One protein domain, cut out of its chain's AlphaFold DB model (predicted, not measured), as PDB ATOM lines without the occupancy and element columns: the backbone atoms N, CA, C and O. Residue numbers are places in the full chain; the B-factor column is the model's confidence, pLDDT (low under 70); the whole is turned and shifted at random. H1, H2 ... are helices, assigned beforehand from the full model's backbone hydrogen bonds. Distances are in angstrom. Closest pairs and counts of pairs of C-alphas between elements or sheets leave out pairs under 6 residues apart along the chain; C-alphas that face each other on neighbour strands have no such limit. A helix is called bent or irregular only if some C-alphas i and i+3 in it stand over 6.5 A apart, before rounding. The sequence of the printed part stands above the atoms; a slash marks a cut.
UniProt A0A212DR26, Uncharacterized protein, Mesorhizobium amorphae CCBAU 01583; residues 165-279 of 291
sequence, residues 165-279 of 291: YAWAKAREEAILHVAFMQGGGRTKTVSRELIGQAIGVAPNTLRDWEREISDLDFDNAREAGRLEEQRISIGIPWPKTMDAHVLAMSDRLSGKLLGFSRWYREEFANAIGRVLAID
ATOM      1  N   TYR A 165     -30.497  26.414  -0.870       68.94
ATOM      2  CA  TYR A 165     -31.471  25.429  -1.328       68.94
ATOM      3  C   TYR A 165     -32.885  25.767  -0.864       68.94
ATOM      4  O   TYR A 165     -33.785  25.715  -1.694       68.94
ATOM      5  N   ALA A 166     -33.108  26.237   0.371       68.25
ATOM      6  CA  ALA A 166     -34.449  26.727   0.729       68.25
ATOM      7  C   ALA A 166     -34.885  27.880  -0.194       68.25
ATOM      8  O   ALA A 166     -36.046  27.972  -0.585       68.25
ATOM      9  N   TRP A 167     -33.935  28.734  -0.593       74.06
ATOM     10  CA  TRP A 167     -34.186  29.769  -1.589       74.06
ATOM     11  C   TRP A 167     -34.389  29.188  -2.991       74.06
ATOM     12  O   TRP A 167     -35.325  29.598  -3.662       74.06
ATOM     13  N   ALA A 168     -33.572  28.229  -3.438       79.06
ATOM     14  CA  ALA A 168     -33.732  27.575  -4.739       79.06
ATOM     15  C   ALA A 168     -35.097  26.881  -4.863       79.06
ATOM     16  O   ALA A 168     -35.835  27.150  -5.804       79.06
ATOM     17  N   LYS A 169     -35.486  26.103  -3.853       80.00
ATOM     18  CA  LYS A 169     -36.789  25.448  -3.766       80.00
ATOM     19  C   LYS A 169     -37.937  26.457  -3.744       80.00
ATOM     20  O   LYS A 169     -38.905  26.294  -4.476       80.00
ATOM     21  N   ALA A 170     -37.814  27.552  -2.989       76.94
ATOM     22  CA  ALA A 170     -38.820  28.615  -3.007       76.94
ATOM     23  C   ALA A 170     -38.952  29.274  -4.393       76.94
ATOM     24  O   ALA A 170     -40.059  29.632  -4.800       76.94
ATOM     25  N   ARG A 171     -37.848  29.419  -5.144       88.00
ATOM     26  CA  ARG A 171     -37.896  29.882  -6.542       88.00
ATOM     27  C   ARG A 171     -38.642  28.877  -7.410       88.00
ATOM     28  O   ARG A 171     -39.552  29.281  -8.126       88.00
ATOM     29  N   GLU A 172     -38.292  27.596  -7.330       90.62
ATOM     30  CA  GLU A 172     -38.955  26.523  -8.081       90.62
ATOM     31  C   GLU A 172     -40.462  26.494  -7.811       90.62
ATOM     32  O   GLU A 172     -41.260  26.546  -8.747       90.62
ATOM     33  N   GLU A 173     -40.860  26.504  -6.539       87.19
ATOM     34  CA  GLU A 173     -42.262  26.522  -6.117       87.19
ATOM     35  C   GLU A 173     -42.992  27.773  -6.616       87.19
ATOM     36  O   GLU A 173     -44.101  27.666  -7.141       87.19
ATOM     37  N   ALA A 174     -42.371  28.956  -6.541       89.44
ATOM     38  CA  ALA A 174     -42.961  30.185  -7.067       89.44
ATOM     39  C   ALA A 174     -43.211  30.096  -8.584       89.44
ATOM     40  O   ALA A 174     -44.264  30.516  -9.070       89.44
ATOM     41  N   ILE A 175     -42.272  29.520  -9.337       96.50
ATOM     42  CA  ILE A 175     -42.396  29.329 -10.785       96.50
ATOM     43  C   ILE A 175     -43.458  28.277 -11.135       96.50
ATOM     44  O   ILE A 175     -44.283  28.511 -12.026       96.50
ATOM     45  N   LEU A 176     -43.515  27.164 -10.400       93.25
ATOM     46  CA  LEU A 176     -44.582  26.169 -10.538       93.25
ATOM     47  C   LEU A 176     -45.955  26.767 -10.208       93.25
ATOM     48  O   LEU A 176     -46.931  26.481 -10.901       93.25
ATOM     49  N   HIS A 177     -46.044  27.649  -9.213       93.56
ATOM     50  CA  HIS A 177     -47.297  28.305  -8.850       93.56
ATOM     51  C   HIS A 177     -47.769  29.300  -9.922       93.56
ATOM     52  O   HIS A 177     -48.967  29.411 -10.199       93.56
ATOM     53  N   VAL A 178     -46.843  29.985 -10.603       96.06
ATOM     54  CA  VAL A 178     -47.180  30.785 -11.792       96.06
ATOM     55  C   VAL A 178     -47.823  29.895 -12.858       96.06
ATOM     56  O   VAL A 178     -48.878  30.248 -13.383       96.06
ATOM     57  N   ALA A 179     -47.241  28.729 -13.150       95.94
ATOM     58  CA  ALA A 179     -47.798  27.786 -14.120       95.94
ATOM     59  C   ALA A 179     -49.151  27.204 -13.674       95.94
ATOM     60  O   ALA A 179     -50.064  27.084 -14.491       95.94
ATOM     61  N   PHE A 180     -49.317  26.934 -12.381       94.56
ATOM     62  CA  PHE A 180     -50.595  26.545 -11.789       94.56
ATOM     63  C   PHE A 180     -51.683  27.594 -12.042       94.56
ATOM     64  O   PHE A 180     -52.743  27.278 -12.575       94.56
ATOM     65  N   MET A 181     -51.409  28.873 -11.782       94.19
ATOM     66  CA  MET A 181     -52.382  29.929 -12.071       94.19
ATOM     67  C   MET A 181     -52.695  30.087 -13.561       94.19
ATOM     68  O   MET A 181     -53.836  30.403 -13.907       94.19
ATOM     69  N   GLN A 182     -51.727  29.820 -14.443       97.12
ATOM     70  CA  GLN A 182     -51.996  29.752 -15.881       97.12
ATOM     71  C   GLN A 182     -52.961  28.619 -16.236       97.12
ATOM     72  O   GLN A 182     -53.832  28.802 -17.085       97.12
ATOM     73  N   GLY A 183     -52.827  27.470 -15.572       94.00
ATOM     74  CA  GLY A 183     -53.754  26.347 -15.672       94.00
ATOM     75  C   GLY A 183     -55.199  26.721 -15.348       94.00
ATOM     76  O   GLY A 183     -56.116  26.327 -16.062       94.00
ATOM     77  N   GLY A 184     -55.386  27.562 -14.327       91.69
ATOM     78  CA  GLY A 184     -56.684  28.130 -13.949       91.69
ATOM     79  C   GLY A 184     -57.178  29.269 -14.852       91.69
ATOM     80  O   GLY A 184     -58.088  30.002 -14.484       91.69
ATOM     81  N   GLY A 185     -56.562  29.477 -16.019       95.25
ATOM     82  CA  GLY A 185     -57.006  30.457 -17.014       95.25
ATOM     83  C   GLY A 185     -56.463  31.876 -16.832       95.25
ATOM     84  O   GLY A 185     -56.801  32.760 -17.623       95.25
ATOM     85  N   ARG A 186     -55.595  32.133 -15.844       96.06
ATOM     86  CA  ARG A 186     -54.949  33.449 -15.707       96.06
ATOM     87  C   ARG A 186     -53.845  33.622 -16.744       96.06
ATOM     88  O   ARG A 186     -53.147  32.686 -17.129       96.06
ATOM     89  N   THR A 187     -53.621  34.856 -17.183       97.81
ATOM     90  CA  THR A 187     -52.476  35.136 -18.054       97.81
ATOM     91  C   THR A 187     -51.170  34.988 -17.270       97.81
ATOM     92  O   THR A 187     -51.117  35.179 -16.051       97.81
ATOM     93  N   LYS A 188     -50.078  34.664 -17.973       97.25
ATOM     94  CA  LYS A 188     -48.751  34.512 -17.356       97.25
ATOM     95  C   LYS A 188     -48.291  35.783 -16.640       97.25
ATOM     96  O   LYS A 188     -47.682  35.701 -15.580       97.25
ATOM     97  N   THR A 189     -48.580  36.945 -17.225       97.81
ATOM     98  CA  THR A 189     -48.215  38.258 -16.678       97.81
ATOM     99  C   THR A 189     -48.907  38.505 -15.343       97.81
ATOM    100  O   THR A 189     -48.216  38.688 -14.347       97.81
ATOM    101  N   VAL A 190     -50.238  38.371 -15.302       96.31
ATOM    102  CA  VAL A 190     -51.028  38.520 -14.066       96.31
ATOM    103  C   VAL A 190     -50.577  37.511 -13.011       96.31
ATOM    104  O   VAL A 190     -50.445  37.840 -11.838       96.31
ATOM    105  N   SER A 191     -50.273  36.281 -13.431       96.25
ATOM    106  CA  SER A 191     -49.809  35.238 -12.517       96.25
ATOM    107  C   SER A 191     -48.478  35.601 -11.847       96.25
ATOM    108  O   SER A 191     -48.332  35.449 -10.638       96.25
ATOM    109  N   ARG A 192     -47.511  36.134 -12.606       97.25
ATOM    110  CA  ARG A 192     -46.233  36.609 -12.048       97.25
ATOM    111  C   ARG A 192     -46.396  37.852 -11.182       97.25
ATOM    112  O   ARG A 192     -45.666  37.987 -10.210       97.25
ATOM    113  N   GLU A 193     -47.309  38.754 -11.525       94.00
ATOM    114  CA  GLU A 193     -47.603  39.935 -10.705       94.00
ATOM    115  C   GLU A 193     -48.119  39.534  -9.325       94.00
ATOM    116  O   GLU A 193     -47.550  39.954  -8.320       94.00
ATOM    117  N   LEU A 194     -49.113  38.645  -9.274       88.50
ATOM    118  CA  LEU A 194     -49.695  38.169  -8.019       88.50
ATOM    119  C   LEU A 194     -48.685  37.392  -7.161       88.50
ATOM    120  O   LEU A 194     -48.569  37.654  -5.965       88.50
ATOM    121  N   ILE A 195     -47.920  36.469  -7.757       89.50
ATOM    122  CA  ILE A 195     -46.908  35.701  -7.007       89.50
ATOM    123  C   ILE A 195     -45.745  36.580  -6.588       89.50
ATOM    124  O   ILE A 195     -45.304  36.482  -5.448       89.50
ATOM    125  N   GLY A 196     -45.293  37.476  -7.462       86.69
ATOM    126  CA  GLY A 196     -44.245  38.435  -7.142       86.69
ATOM    127  C   GLY A 196     -44.635  39.319  -5.961       86.69
ATOM    128  O   GLY A 196     -43.863  39.460  -5.016       86.69
ATOM    129  N   GLN A 197     -45.868  39.833  -5.956       82.75
ATOM    130  CA  GLN A 197     -46.404  40.601  -4.836       82.75
ATOM    131  C   GLN A 197     -46.454  39.775  -3.542       82.75
ATOM    132  O   GLN A 197     -46.046  40.273  -2.496       82.75
ATOM    133  N   ALA A 198     -46.907  38.517  -3.607       78.00
ATOM    134  CA  ALA A 198     -47.012  37.644  -2.438       78.00
ATOM    135  C   ALA A 198     -45.649  37.323  -1.798       78.00
ATOM    136  O   ALA A 198     -45.542  37.283  -0.575       78.00
ATOM    137  N   ILE A 199     -44.607  37.126  -2.612       81.62
ATOM    138  CA  ILE A 199     -43.265  36.750  -2.133       81.62
ATOM    139  C   ILE A 199     -42.305  37.943  -1.987       81.62
ATOM    140  O   ILE A 199     -41.154  37.762  -1.596       81.62
ATOM    141  N   GLY A 200     -42.749  39.159  -2.322       81.56
ATOM    142  CA  GLY A 200     -41.928  40.373  -2.259       81.56
ATOM    143  C   GLY A 200     -40.847  40.462  -3.344       81.56
ATOM    144  O   GLY A 200     -39.773  41.008  -3.101       81.56
ATOM    145  N   VAL A 201     -41.103  39.919  -4.537       85.25
ATOM    146  CA  VAL A 201     -40.147  39.853  -5.654       85.25
ATOM    147  C   VAL A 201     -40.750  40.469  -6.917       85.25
ATOM    148  O   VAL A 201     -41.935  40.322  -7.205       85.25
ATOM    149  N   ALA A 202     -39.933  41.164  -7.711       93.06
ATOM    150  CA  ALA A 202     -40.404  41.773  -8.951       93.06
ATOM    151  C   ALA A 202     -40.845  40.702  -9.980       93.06
ATOM    152  O   ALA A 202     -40.162  39.687 -10.138       93.06
ATOM    153  N   PRO A 203     -41.904  40.939 -10.781       95.94
ATOM    154  CA  PRO A 203     -42.365  39.974 -11.789       95.94
ATOM    155  C   PRO A 203     -41.301  39.600 -12.833       95.94
ATOM    156  O   PRO A 203     -41.294  38.486 -13.358       95.94
ATOM    157  N   ASN A 204     -40.373  40.520 -13.125       96.94
ATOM    158  CA  ASN A 204     -39.242  40.258 -14.017       96.94
ATOM    159  C   ASN A 204     -38.244  39.268 -13.409       96.94
ATOM    160  O   ASN A 204     -37.741  38.411 -14.124       96.94
ATOM    161  N   THR A 205     -38.029  39.309 -12.096       95.38
ATOM    162  CA  THR A 205     -37.166  38.348 -11.405       95.38
ATOM    163  C   THR A 205     -37.740  36.932 -11.484       95.38
ATOM    164  O   THR A 205     -36.996  35.999 -11.758       95.38
ATOM    165  N   LEU A 206     -39.064  36.763 -11.365       94.12
ATOM    166  CA  LEU A 206     -39.718  35.468 -11.612       94.12
ATOM    167  C   LEU A 206     -39.524  34.991 -13.060       94.12
ATOM    168  O   LEU A 206     -39.313  33.812 -13.318       94.12
ATOM    169  N   ARG A 207     -39.582  35.901 -14.037       96.38
ATOM    170  CA  ARG A 207     -39.297  35.555 -15.436       96.38
ATOM    171  C   ARG A 207     -37.855  35.081 -15.623       96.38
ATOM    172  O   ARG A 207     -37.630  34.194 -16.443       96.38
ATOM    173  N   ASP A 208     -36.906  35.691 -14.924       96.44
ATOM    174  CA  ASP A 208     -35.499  35.309 -15.004       96.44
ATOM    175  C   ASP A 208     -35.258  33.957 -14.323       96.44
ATOM    176  O   ASP A 208     -34.655  33.085 -14.939       96.44
ATOM    177  N   TRP A 209     -35.853  33.702 -13.151       95.25
ATOM    178  CA  TRP A 209     -35.810  32.379 -12.509       95.25
ATOM    179  C   TRP A 209     -36.403  31.276 -13.385       95.25
ATOM    180  O   TRP A 209     -35.824  30.205 -13.502       95.25
ATOM    181  N   GLU A 210     -37.520  31.537 -14.065       95.19
ATOM    182  CA  GLU A 210     -38.108  30.562 -14.990       95.19
ATOM    183  C   GLU A 210     -37.169  30.203 -16.156       95.19
ATOM    184  O   GLU A 210     -37.238  29.102 -16.688       95.19
ATOM    185  N   ARG A 211     -36.293  31.124 -16.579       94.94
ATOM    186  CA  ARG A 211     -35.290  30.848 -17.622       94.94
ATOM    187  C   ARG A 211     -34.098  30.065 -17.091       94.94
ATOM    188  O   ARG A 211     -33.464  29.356 -17.865       94.94
ATOM    189  N   GLU A 212     -33.776  30.247 -15.816       93.06
ATOM    190  CA  GLU A 212     -32.685  29.548 -15.137       93.06
ATOM    191  C   GLU A 212     -33.050  28.088 -14.828       93.06
ATOM    192  O   GLU A 212     -32.171  27.233 -14.852       93.06
ATOM    193  N   ILE A 213     -34.331  27.792 -14.575       90.44
ATOM    194  CA  ILE A 213     -34.796  26.469 -14.146       90.44
ATOM    195  C   ILE A 213     -35.525  25.760 -15.304       90.44
ATOM    196  O   ILE A 213     -36.715  25.978 -15.532       90.44
ATOM    197  N   SER A 214     -34.814  24.909 -16.051       79.62
ATOM    198  CA  SER A 214     -35.346  24.239 -17.254       79.62
ATOM    199  C   SER A 214     -36.166  22.978 -16.984       79.62
ATOM    200  O   SER A 214     -36.996  22.613 -17.816       79.62
ATOM    201  N   ASP A 215     -35.962  22.328 -15.838       88.50
ATOM    202  CA  ASP A 215     -36.388  20.936 -15.620       88.50
ATOM    203  C   ASP A 215     -37.668  20.820 -14.770       88.50
ATOM    204  O   ASP A 215     -37.971  19.771 -14.203       88.50
ATOM    205  N   LEU A 216     -38.444  21.905 -14.676       88.19
ATOM    206  CA  LEU A 216     -39.699  21.920 -13.929       88.19
ATOM    207  C   LEU A 216     -40.854  21.318 -14.729       88.19
ATOM    208  O   LEU A 216     -41.034  21.555 -15.923       88.19
ATOM    209  N   ASP A 217     -41.708  20.593 -14.017       90.62
ATOM    210  CA  ASP A 217     -42.885  19.921 -14.559       90.62
ATOM    211  C   ASP A 217     -44.067  20.896 -14.729       90.62
ATOM    212  O   ASP A 217     -45.084  20.856 -14.027       90.62
ATOM    213  N   PHE A 218     -43.897  21.842 -15.655       91.12
ATOM    214  CA  PHE A 218     -44.858  22.913 -15.920       91.12
ATOM    215  C   PHE A 218     -46.232  22.404 -16.363       91.12
ATOM    216  O   PHE A 218     -47.244  23.040 -16.063       91.12
ATOM    217  N   ASP A 219     -46.278  21.288 -17.088       90.69
ATOM    218  CA  ASP A 219     -47.527  20.747 -17.621       90.69
ATOM    219  C   ASP A 219     -48.391  20.162 -16.508       90.69
ATOM    220  O   ASP A 219     -49.583  20.467 -16.446       90.69
ATOM    221  N   ASN A 220     -47.790  19.444 -15.553       84.06
ATOM    222  CA  ASN A 220     -48.529  18.971 -14.386       84.06
ATOM    223  C   ASN A 220     -48.977  20.117 -13.473       84.06
ATOM    224  O   ASN A 220     -50.090  20.078 -12.947       84.06
ATOM    225  N   ALA A 221     -48.167  21.172 -13.327       87.38
ATOM    226  CA  ALA A 221     -48.588  22.358 -12.585       87.38
ATOM    227  C   ALA A 221     -49.813  23.030 -13.230       87.38
ATOM    228  O   ALA A 221     -50.783  23.338 -12.534       87.38
ATOM    229  N   ARG A 222     -49.812  23.209 -14.559       92.44
ATOM    230  CA  ARG A 222     -50.961  23.759 -15.302       92.44
ATOM    231  C   ARG A 222     -52.186  22.859 -15.204       92.44
ATOM    232  O   ARG A 222     -53.284  23.357 -14.988       92.44
ATOM    233  N   GLU A 223     -52.016  21.551 -15.343       86.75
ATOM    234  CA  GLU A 223     -53.132  20.613 -15.245       86.75
ATOM    235  C   GLU A 223     -53.782  20.659 -13.857       86.75
ATOM    236  O   GLU A 223     -55.005  20.754 -13.750       86.75
ATOM    237  N   ALA A 224     -52.978  20.719 -12.791       83.44
ATOM    238  CA  ALA A 224     -53.481  20.909 -11.432       83.44
ATOM    239  C   ALA A 224     -54.279  22.218 -11.287       83.44
ATOM    240  O   ALA A 224     -55.344  22.231 -10.672       83.44
ATOM    241  N   GLY A 225     -53.805  23.309 -11.896       88.88
ATOM    242  CA  GLY A 225     -54.521  24.587 -11.911       88.88
ATOM    243  C   GLY A 225     -55.846  24.537 -12.668       88.88
ATOM    244  O   GLY A 225     -56.841  25.107 -12.229       88.88
ATOM    245  N   ARG A 226     -55.880  23.810 -13.789       90.50
ATOM    246  CA  ARG A 226     -57.089  23.605 -14.592       90.50
ATOM    247  C   ARG A 226     -58.137  22.808 -13.820       90.50
ATOM    248  O   ARG A 226     -59.311  23.173 -13.828       90.50
ATOM    249  N   LEU A 227     -57.718  21.728 -13.161       84.88
ATOM    250  CA  LEU A 227     -58.586  20.910 -12.315       84.88
ATOM    251  C   LEU A 227     -59.141  21.720 -11.139       84.88
ATOM    252  O   LEU A 227     -60.316  21.579 -10.803       84.88
ATOM    253  N   GLU A 228     -58.328  22.603 -10.558       83.00
ATOM    254  CA  GLU A 228     -58.779  23.485  -9.485       83.00
ATOM    255  C   GLU A 228     -59.845  24.475  -9.948       83.00
ATOM    256  O   GLU A 228     -60.885  24.613  -9.307       83.00
ATOM    257  N   GLU A 229     -59.638  25.118 -11.094       87.38
ATOM    258  CA  GLU A 229     -60.631  26.032 -11.658       87.38
ATOM    259  C   GLU A 229     -61.931  25.294 -12.013       87.38
ATOM    260  O   GLU A 229     -63.029  25.768 -11.716       87.38
ATOM    261  N   GLN A 230     -61.830  24.077 -12.565       82.75
ATOM    262  CA  GLN A 230     -62.998  23.224 -12.794       82.75
ATOM    263  C   GLN A 230     -63.745  22.938 -11.495       82.75
ATOM    264  O   GLN A 230     -64.966  23.084 -11.462       82.75
ATOM    265  N   ARG A 231     -63.031  22.594 -10.421       82.75
ATOM    266  CA  ARG A 231     -63.608  22.345  -9.096       82.75
ATOM    267  C   ARG A 231     -64.325  23.577  -8.532       82.75
ATOM    268  O   ARG A 231     -65.424  23.442  -7.991       82.75
ATOM    269  N   ILE A 232     -63.733  24.764  -8.678       80.00
ATOM    270  CA  ILE A 232     -64.350  26.041  -8.284       80.00
ATOM    271  C   ILE A 232     -65.629  26.279  -9.097       80.00
ATOM    272  O   ILE A 232     -66.666  26.608  -8.522       80.00
ATOM    273  N   SER A 233     -65.591  26.044 -10.411       82.94
ATOM    274  CA  SER A 233     -66.728  26.281 -11.310       82.94
ATOM    275  C   SER A 233     -67.953  25.410 -11.006       82.94
ATOM    276  O   SER A 233     -69.086  25.869 -11.136       82.94
ATOM    277  N   ILE A 234     -67.743  24.176 -10.534       85.19
ATOM    278  CA  ILE A 234     -68.815  23.255 -10.118       85.19
ATOM    279  C   ILE A 234     -69.293  23.496  -8.679       85.19
ATOM    280  O   ILE A 234     -70.124  22.745  -8.171       85.19
ATOM    281  N   GLY A 235     -68.781  24.536  -8.011       82.69
ATOM    282  CA  GLY A 235     -69.221  24.948  -6.682       82.69
ATOM    283  C   GLY A 235     -68.878  23.952  -5.578       82.69
ATOM    284  O   GLY A 235     -69.497  23.999  -4.517       82.69
ATOM    285  N   ILE A 236     -67.911  23.053  -5.795       71.06
ATOM    286  CA  ILE A 236     -67.431  22.177  -4.727       71.06
ATOM    287  C   ILE A 236     -66.621  23.056  -3.767       71.06
ATOM    288  O   ILE A 236     -65.589  23.601  -4.165       71.06
ATOM    289  N   PRO A 237     -67.051  23.244  -2.509       64.44
ATOM    290  CA  PRO A 237     -66.268  23.994  -1.545       64.44
ATOM    291  C   PRO A 237     -64.994  23.222  -1.207       64.44
ATOM    292  O   PRO A 237     -64.983  21.991  -1.147       64.44
ATOM    293  N   TRP A 238     -63.910  23.954  -0.961       58.69
ATOM    294  CA  TRP A 238     -62.719  23.366  -0.367       58.69
ATOM    295  C   TRP A 238     -63.096  22.742   0.986       58.69
ATOM    296  O   TRP A 238     -63.700  23.442   1.810       58.69
ATOM    297  N   PRO A 239     -62.707  21.491   1.313       46.66
ATOM    298  CA  PRO A 239     -62.425  21.200   2.711       46.66
ATOM    299  C   PRO A 239     -61.463  22.294   3.180       46.66
ATOM    300  O   PRO A 239     -60.474  22.550   2.499       46.66
ATOM    301  N   LYS A 240     -61.763  22.972   4.298       42.75
ATOM    302  CA  LYS A 240     -61.044  24.161   4.816       42.75
ATOM    303  C   LYS A 240     -59.520  23.983   4.970       42.75
ATOM    304  O   LYS A 240     -58.860  24.887   5.476       42.75
ATOM    305  N   THR A 241     -58.970  22.821   4.617       40.00
ATOM    306  CA  THR A 241     -57.657  22.315   4.977       40.00
ATOM    307  C   THR A 241     -56.673  21.960   3.864       40.00
ATOM    308  O   THR A 241     -55.549  21.609   4.210       40.00
ATOM    309  N   MET A 242     -56.981  22.097   2.574       40.34
ATOM    310  CA  MET A 242     -55.960  21.874   1.540       40.34
ATOM    311  C   MET A 242     -56.118  22.812   0.347       40.34
ATOM    312  O   MET A 242     -57.218  23.236   0.043       40.34
ATOM    313  N   ASP A 243     -54.995  23.160  -0.272       58.22
ATOM    314  CA  ASP A 243     -54.908  23.880  -1.545       58.22
ATOM    315  C   ASP A 243     -54.824  22.835  -2.677       58.22
ATOM    316  O   ASP A 243     -54.286  21.753  -2.446       58.22
ATOM    317  N   ALA A 244     -55.303  23.089  -3.895       42.91
ATOM    318  CA  ALA A 244     -55.265  22.070  -4.968       42.91
ATOM    319  C   ALA A 244     -53.853  21.817  -5.454       42.91
ATOM    320  O   ALA A 244     -53.513  20.696  -5.817       42.91
ATOM    321  N   HIS A 245     -53.019  22.848  -5.392       43.28
ATOM    322  CA  HIS A 245     -51.593  22.718  -5.606       43.28
ATOM    323  C   HIS A 245     -50.966  21.800  -4.545       43.28
ATOM    324  O   HIS A 245     -50.230  20.875  -4.876       43.28
ATOM    325  N   VAL A 246     -51.353  21.985  -3.276       48.41
ATOM    326  CA  VAL A 246     -50.934  21.154  -2.138       48.41
ATOM    327  C   VAL A 246     -51.484  19.738  -2.256       48.41
ATOM    328  O   VAL A 246     -50.774  18.825  -1.879       48.41
ATOM    329  N   LEU A 247     -52.695  19.520  -2.772       44.81
ATOM    330  CA  LEU A 247     -53.286  18.193  -2.968       44.81
ATOM    331  C   LEU A 247     -52.727  17.469  -4.184       44.81
ATOM    332  O   LEU A 247     -52.531  16.274  -4.089       44.81
ATOM    333  N   ALA A 248     -52.415  18.154  -5.284       44.19
ATOM    334  CA  ALA A 248     -51.749  17.551  -6.437       44.19
ATOM    335  C   ALA A 248     -50.276  17.234  -6.128       44.19
ATOM    336  O   ALA A 248     -49.778  16.167  -6.484       44.19
ATOM    337  N   MET A 249     -49.592  18.116  -5.387       44.22
ATOM    338  CA  MET A 249     -48.271  17.823  -4.826       44.22
ATOM    339  C   MET A 249     -48.352  16.750  -3.739       44.22
ATOM    340  O   MET A 249     -47.518  15.859  -3.718       44.22
ATOM    341  N   SER A 250     -49.367  16.770  -2.874       40.47
ATOM    342  CA  SER A 250     -49.596  15.763  -1.834       40.47
ATOM    343  C   SER A 250     -50.019  14.430  -2.427       40.47
ATOM    344  O   SER A 250     -49.575  13.437  -1.908       40.47
ATOM    345  N   ASP A 251     -50.814  14.308  -3.481       40.34
ATOM    346  CA  ASP A 251     -51.136  12.995  -4.066       40.34
ATOM    347  C   ASP A 251     -49.886  12.367  -4.693       40.34
ATOM    348  O   ASP A 251     -49.692  11.156  -4.618       40.34
ATOM    349  N   ARG A 252     -48.984  13.202  -5.228       43.75
ATOM    350  CA  ARG A 252     -47.735  12.768  -5.866       43.75
ATOM    351  C   ARG A 252     -46.583  12.520  -4.880       43.75
ATOM    352  O   ARG A 252     -45.801  11.602  -5.094       43.75
ATOM    353  N   LEU A 253     -46.491  13.291  -3.793       36.31
ATOM    354  CA  LEU A 253     -45.493  13.155  -2.707       36.31
ATOM    355  C   LEU A 253     -45.994  12.289  -1.539       36.31
ATOM    356  O   LEU A 253     -45.314  12.088  -0.537       36.31
ATOM    357  N   SER A 254     -47.248  11.879  -1.655       37.78
ATOM    358  CA  SER A 254     -48.133  11.367  -0.640       37.78
ATOM    359  C   SER A 254     -48.037   9.917  -0.242       37.78
ATOM    360  O   SER A 254     -47.349   9.524   0.683       37.78
ATOM    361  N   GLY A 255     -49.061   9.192  -0.667       36.62
ATOM    362  CA  GLY A 255     -49.698   8.301   0.292       36.62
ATOM    363  C   GLY A 255     -50.058   8.946   1.657       36.62
ATOM    364  O   GLY A 255     -50.427   8.184   2.544       36.62
ATOM    365  N   LYS A 256     -50.027  10.292   1.807       46.75
ATOM    366  CA  LYS A 256     -50.542  11.237   2.845       46.75
ATOM    367  C   LYS A 256     -49.505  12.173   3.494       46.75
ATOM    368  O   LYS A 256     -48.693  11.727   4.287       46.75
ATOM    369  N   LEU A 257     -49.638  13.492   3.295       39.88
ATOM    370  CA  LEU A 257     -48.916  14.529   4.042       39.88
ATOM    371  C   LEU A 257     -49.800  15.689   4.491       39.88
ATOM    372  O   LEU A 257     -50.354  16.435   3.693       39.88
ATOM    373  N   LEU A 258     -49.846  15.874   5.810       38.12
ATOM    374  CA  LEU A 258     -50.594  16.915   6.525       38.12
ATOM    375  C   LEU A 258     -49.735  18.135   6.930       38.12
ATOM    376  O   LEU A 258     -50.253  19.063   7.544       38.12
ATOM    377  N   GLY A 259     -48.433  18.157   6.612       37.78
ATOM    378  CA  GLY A 259     -47.507  19.209   7.070       37.78
ATOM    379  C   GLY A 259     -47.464  20.462   6.186       37.78
ATOM    380  O   GLY A 259     -47.494  21.584   6.687       37.78
ATOM    381  N   PHE A 260     -47.456  20.281   4.863       41.12
ATOM    382  CA  PHE A 260     -47.293  21.379   3.903       41.12
ATOM    383  C   PHE A 260     -48.509  22.321   3.873       41.12
ATOM    384  O   PHE A 260     -48.362  23.540   3.860       41.12
ATOM    385  N   SER A 261     -49.723  21.772   3.990       38.66
ATOM    386  CA  SER A 261     -50.968  22.552   4.035       38.66
ATOM    387  C   SER A 261     -51.120  23.416   5.288       38.66
ATOM    388  O   SER A 261     -51.959  24.320   5.292       38.66
ATOM    389  N   ARG A 262     -50.357  23.129   6.353       37.91
ATOM    390  CA  ARG A 262     -50.308  23.926   7.581       37.91
ATOM    391  C   ARG A 262     -49.315  25.075   7.434       37.91
ATOM    392  O   ARG A 262     -49.729  26.215   7.595       37.91
ATOM    393  N   TRP A 263     -48.073  24.795   7.029       45.03
ATOM    394  CA  TRP A 263     -47.059  25.830   6.786       45.03
ATOM    395  C   TRP A 263     -47.509  26.842   5.721       45.03
ATOM    396  O   TRP A 263     -47.470  28.046   5.953       45.03
ATOM    397  N   TYR A 264     -48.059  26.370   4.599       42.31
ATOM    398  CA  TYR A 264     -48.573  27.241   3.541       42.31
ATOM    399  C   TYR A 264     -49.743  28.126   4.018       42.31
ATOM    400  O   TYR A 264     -49.842  29.294   3.645       42.31
ATOM    401  N   ARG A 265     -50.622  27.625   4.898       39.53
ATOM    402  CA  ARG A 265     -51.703  28.446   5.477       39.53
ATOM    403  C   ARG A 265     -51.209  29.432   6.528       39.53
ATOM    404  O   ARG A 265     -51.699  30.555   6.580       39.53
ATOM    405  N   GLU A 266     -50.293  29.000   7.383       42.19
ATOM    406  CA  GLU A 266     -49.805  29.795   8.508       42.19
ATOM    407  C   GLU A 266     -48.822  30.884   8.059       42.19
ATOM    408  O   GLU A 266     -48.857  31.977   8.618       42.19
ATOM    409  N   GLU A 267     -48.026  30.650   7.014       43.53
ATOM    410  CA  GLU A 267     -47.019  31.608   6.540       43.53
ATOM    411  C   GLU A 267     -47.431  32.294   5.228       43.53
ATOM    412  O   GLU A 267     -47.441  33.522   5.144       43.53
ATOM    413  N   PHE A 268     -47.862  31.536   4.213       41.53
ATOM    414  CA  PHE A 268     -48.141  32.089   2.879       41.53
ATOM    415  C   PHE A 268     -49.520  32.768   2.791       41.53
ATOM    416  O   PHE A 268     -49.634  33.915   2.353       41.53
ATOM    417  N   ALA A 269     -50.583  32.114   3.274       40.16
ATOM    418  CA  ALA A 269     -51.930  32.695   3.263       40.16
ATOM    419  C   ALA A 269     -52.072  33.880   4.241       40.16
ATOM    420  O   ALA A 269     -52.811  34.824   3.957       40.16
ATOM    421  N   ASN A 270     -51.322  33.886   5.350       41.47
ATOM    422  CA  ASN A 270     -51.238  35.039   6.250       41.47
ATOM    423  C   ASN A 270     -50.471  36.217   5.631       41.47
ATOM    424  O   ASN A 270     -50.851  37.365   5.862       41.47
ATOM    425  N   ALA A 271     -49.430  35.963   4.830       39.09
ATOM    426  CA  ALA A 271     -48.737  37.012   4.083       39.09
ATOM    427  C   ALA A 271     -49.664  37.661   3.040       39.09
ATOM    428  O   ALA A 271     -49.797  38.885   3.015       39.09
ATOM    429  N   ILE A 272     -50.400  36.856   2.263       41.00
ATOM    430  CA  ILE A 272     -51.376  37.352   1.277       41.00
ATOM    431  C   ILE A 272     -52.550  38.071   1.957       41.00
ATOM    432  O   ILE A 272     -52.933  39.162   1.539       41.00
ATOM    433  N   GLY A 273     -53.099  37.508   3.037       39.41
ATOM    434  CA  GLY A 273     -54.207  38.108   3.783       39.41
ATOM    435  C   GLY A 273     -53.860  39.469   4.389       39.41
ATOM    436  O   GLY A 273     -54.693  40.370   4.379       39.41
ATOM    437  N   ARG A 274     -52.617  39.665   4.854       40.62
ATOM    438  CA  ARG A 274     -52.137  40.974   5.329       40.62
ATOM    439  C   ARG A 274     -51.964  41.972   4.190       40.62
ATOM    440  O   ARG A 274     -52.328  43.126   4.363       40.62
ATOM    441  N   VAL A 275     -51.463  41.545   3.032       39.72
ATOM    442  CA  VAL A 275     -51.307  42.420   1.857       39.72
ATOM    443  C   VAL A 275     -52.667  42.874   1.311       39.72
ATOM    444  O   VAL A 275     -52.831  44.047   0.995       39.72
ATOM    445  N   LEU A 276     -53.667  41.988   1.277       39.53
ATOM    446  CA  LEU A 276     -55.021  42.317   0.813       39.53
ATOM    447  C   LEU A 276     -55.851  43.106   1.842       39.53
ATOM    448  O   LEU A 276     -56.740  43.856   1.456       39.53
ATOM    449  N   ALA A 277     -55.567  42.974   3.142       39.62
ATOM    450  CA  ALA A 277     -56.241  43.741   4.195       39.62
ATOM    451  C   ALA A 277     -55.714  45.182   4.349       39.62
ATOM    452  O   ALA A 277     -56.347  45.989   5.030       39.62
ATOM    453  N   ILE A 278     -54.564  45.509   3.748       43.84
ATOM    454  CA  ILE A 278     -53.940  46.839   3.831       43.84
ATOM    455  C   ILE A 278     -54.446  47.789   2.729       43.84
ATOM    456  O   ILE A 278     -54.236  48.994   2.845       43.84
ATOM    457  N   ASP A 279     -55.180  47.299   1.721       41.03
ATOM    458  CA  ASP A 279     -55.561  48.117   0.564       41.03
ATOM    459  C   ASP A 279     -57.090  48.317   0.426       41.03
ATOM    460  O   ASP A 279     -57.791  47.457  -0.109       41.03
TER     461      ASP A 279
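AT A GLANCE: This is residues 165 to 279 of the 291 residues of an uncharacterized protein of Mesorhizobium amorphae CCBAU 01583 (UniProt A0A212DR26). One long helix, H1, runs through the middle, and the chain winds once round it through H2, H3, H4, H5 and H6, until H6 comes back to meet H2. H2, H3 and H4 pack directly on H1, while H5 and H6 close the ring only loosely, H5 packing on H4 and H6 reaching H2 without reaching H1. The printed part has 115 residues with six named helices, in order H1 to H6, and no named strand; its class is all helix. It is compact, with a radius of gyration of the C-alphas of 14.0 A, and spans 37 by 35 by 28 A.

HOW THE PARTS SIT: Begin with H1, residues 165 to 183, one of two hubs; the other is H2, residues 188 to 199, and each touches three other helices. H1 and H2 form a helical hairpin, a steep tilt of 39 degrees, opposite ways; look for their closest C-alphas at Val 178 and Ser 191, 5.2 A apart. H1 touches H2 with residues 174 to 182 alone. Go on to H3, residues 203 to 212, which touches H1 only just about perpendicular to it, at 73 degrees; the closest C-alphas are those of Ile 175 and Glu 210, 6.1 A apart, and H1 uses residues 171 to 175 alone. H3 also touches H2, about perpendicular at 78 degrees, closest at the C-alphas of Arg 192 and Pro 203, 5.1 A. H4, residues 218 to 233, is apart from H3 but touches residues 176 to 183 of H1 alone, the same way at a steep tilt of 52 degrees; there the closest C-alphas, of Gly 183 and Arg 222, are 3.8 A apart. H5, residues 244 to 253, touches H4 along residues 221 to 228 of H4 alone, opposite ways at a steep tilt of 49 degrees, with the C-alphas of Glu 228 and Ala 244 closest at 5.9 A. H5 is close to H1 but not clearly touching it, the closest C-alphas being those of Phe 180 and His 245, 7.3 A apart. H6, residues 260 to 277, touches H2 about perpendicular at 83 degrees, through Ala 198 of H2 alone; its closest C-alpha there is Ile 272, at 5.7 A. H6 is apart from H1, H3 and H4. In H1 to H5 every O i to N i+4 pair is within hydrogen-bond range; in H6 11 of 14 are.

IN THESE COORDINATES: Find C-alpha 165 at (-31.471, 25.429, -1.328); from there H1 runs 26.5 A to C-alpha 183 at (-53.754, 26.347, -15.672). H2 measures 16.3 A from first to last C-alpha, H3 14.6 A, H4 22.6 A and H5 13.4 A. H6 begins at C-alpha 260 and runs 24.1 A to C-alpha 277 at (-56.241, 43.741, 4.195). Near residue 271 it has a kink of 26 degrees; H6 is neither bent nor irregular, but only just, with C-alphas 266 and 269 6.4 A apart.

THE WHOLE: The two C-alphas farthest apart are those of Gly 255 and Asp 279, 40.2 A. The printed part has no cut. The links from H1 to H2, H2 to H3 and H3 to H4 are tight; those from H4 to H5, with 10 residues, and H5 to H6, with 6, are short; no link is long. Read the B-factor column for confidence: the mean pLDDT of the printed part is 71.5, and residues 165 to 166 and 237 to 279 are under 70. The mean is 43 in H5 and 41 in H6.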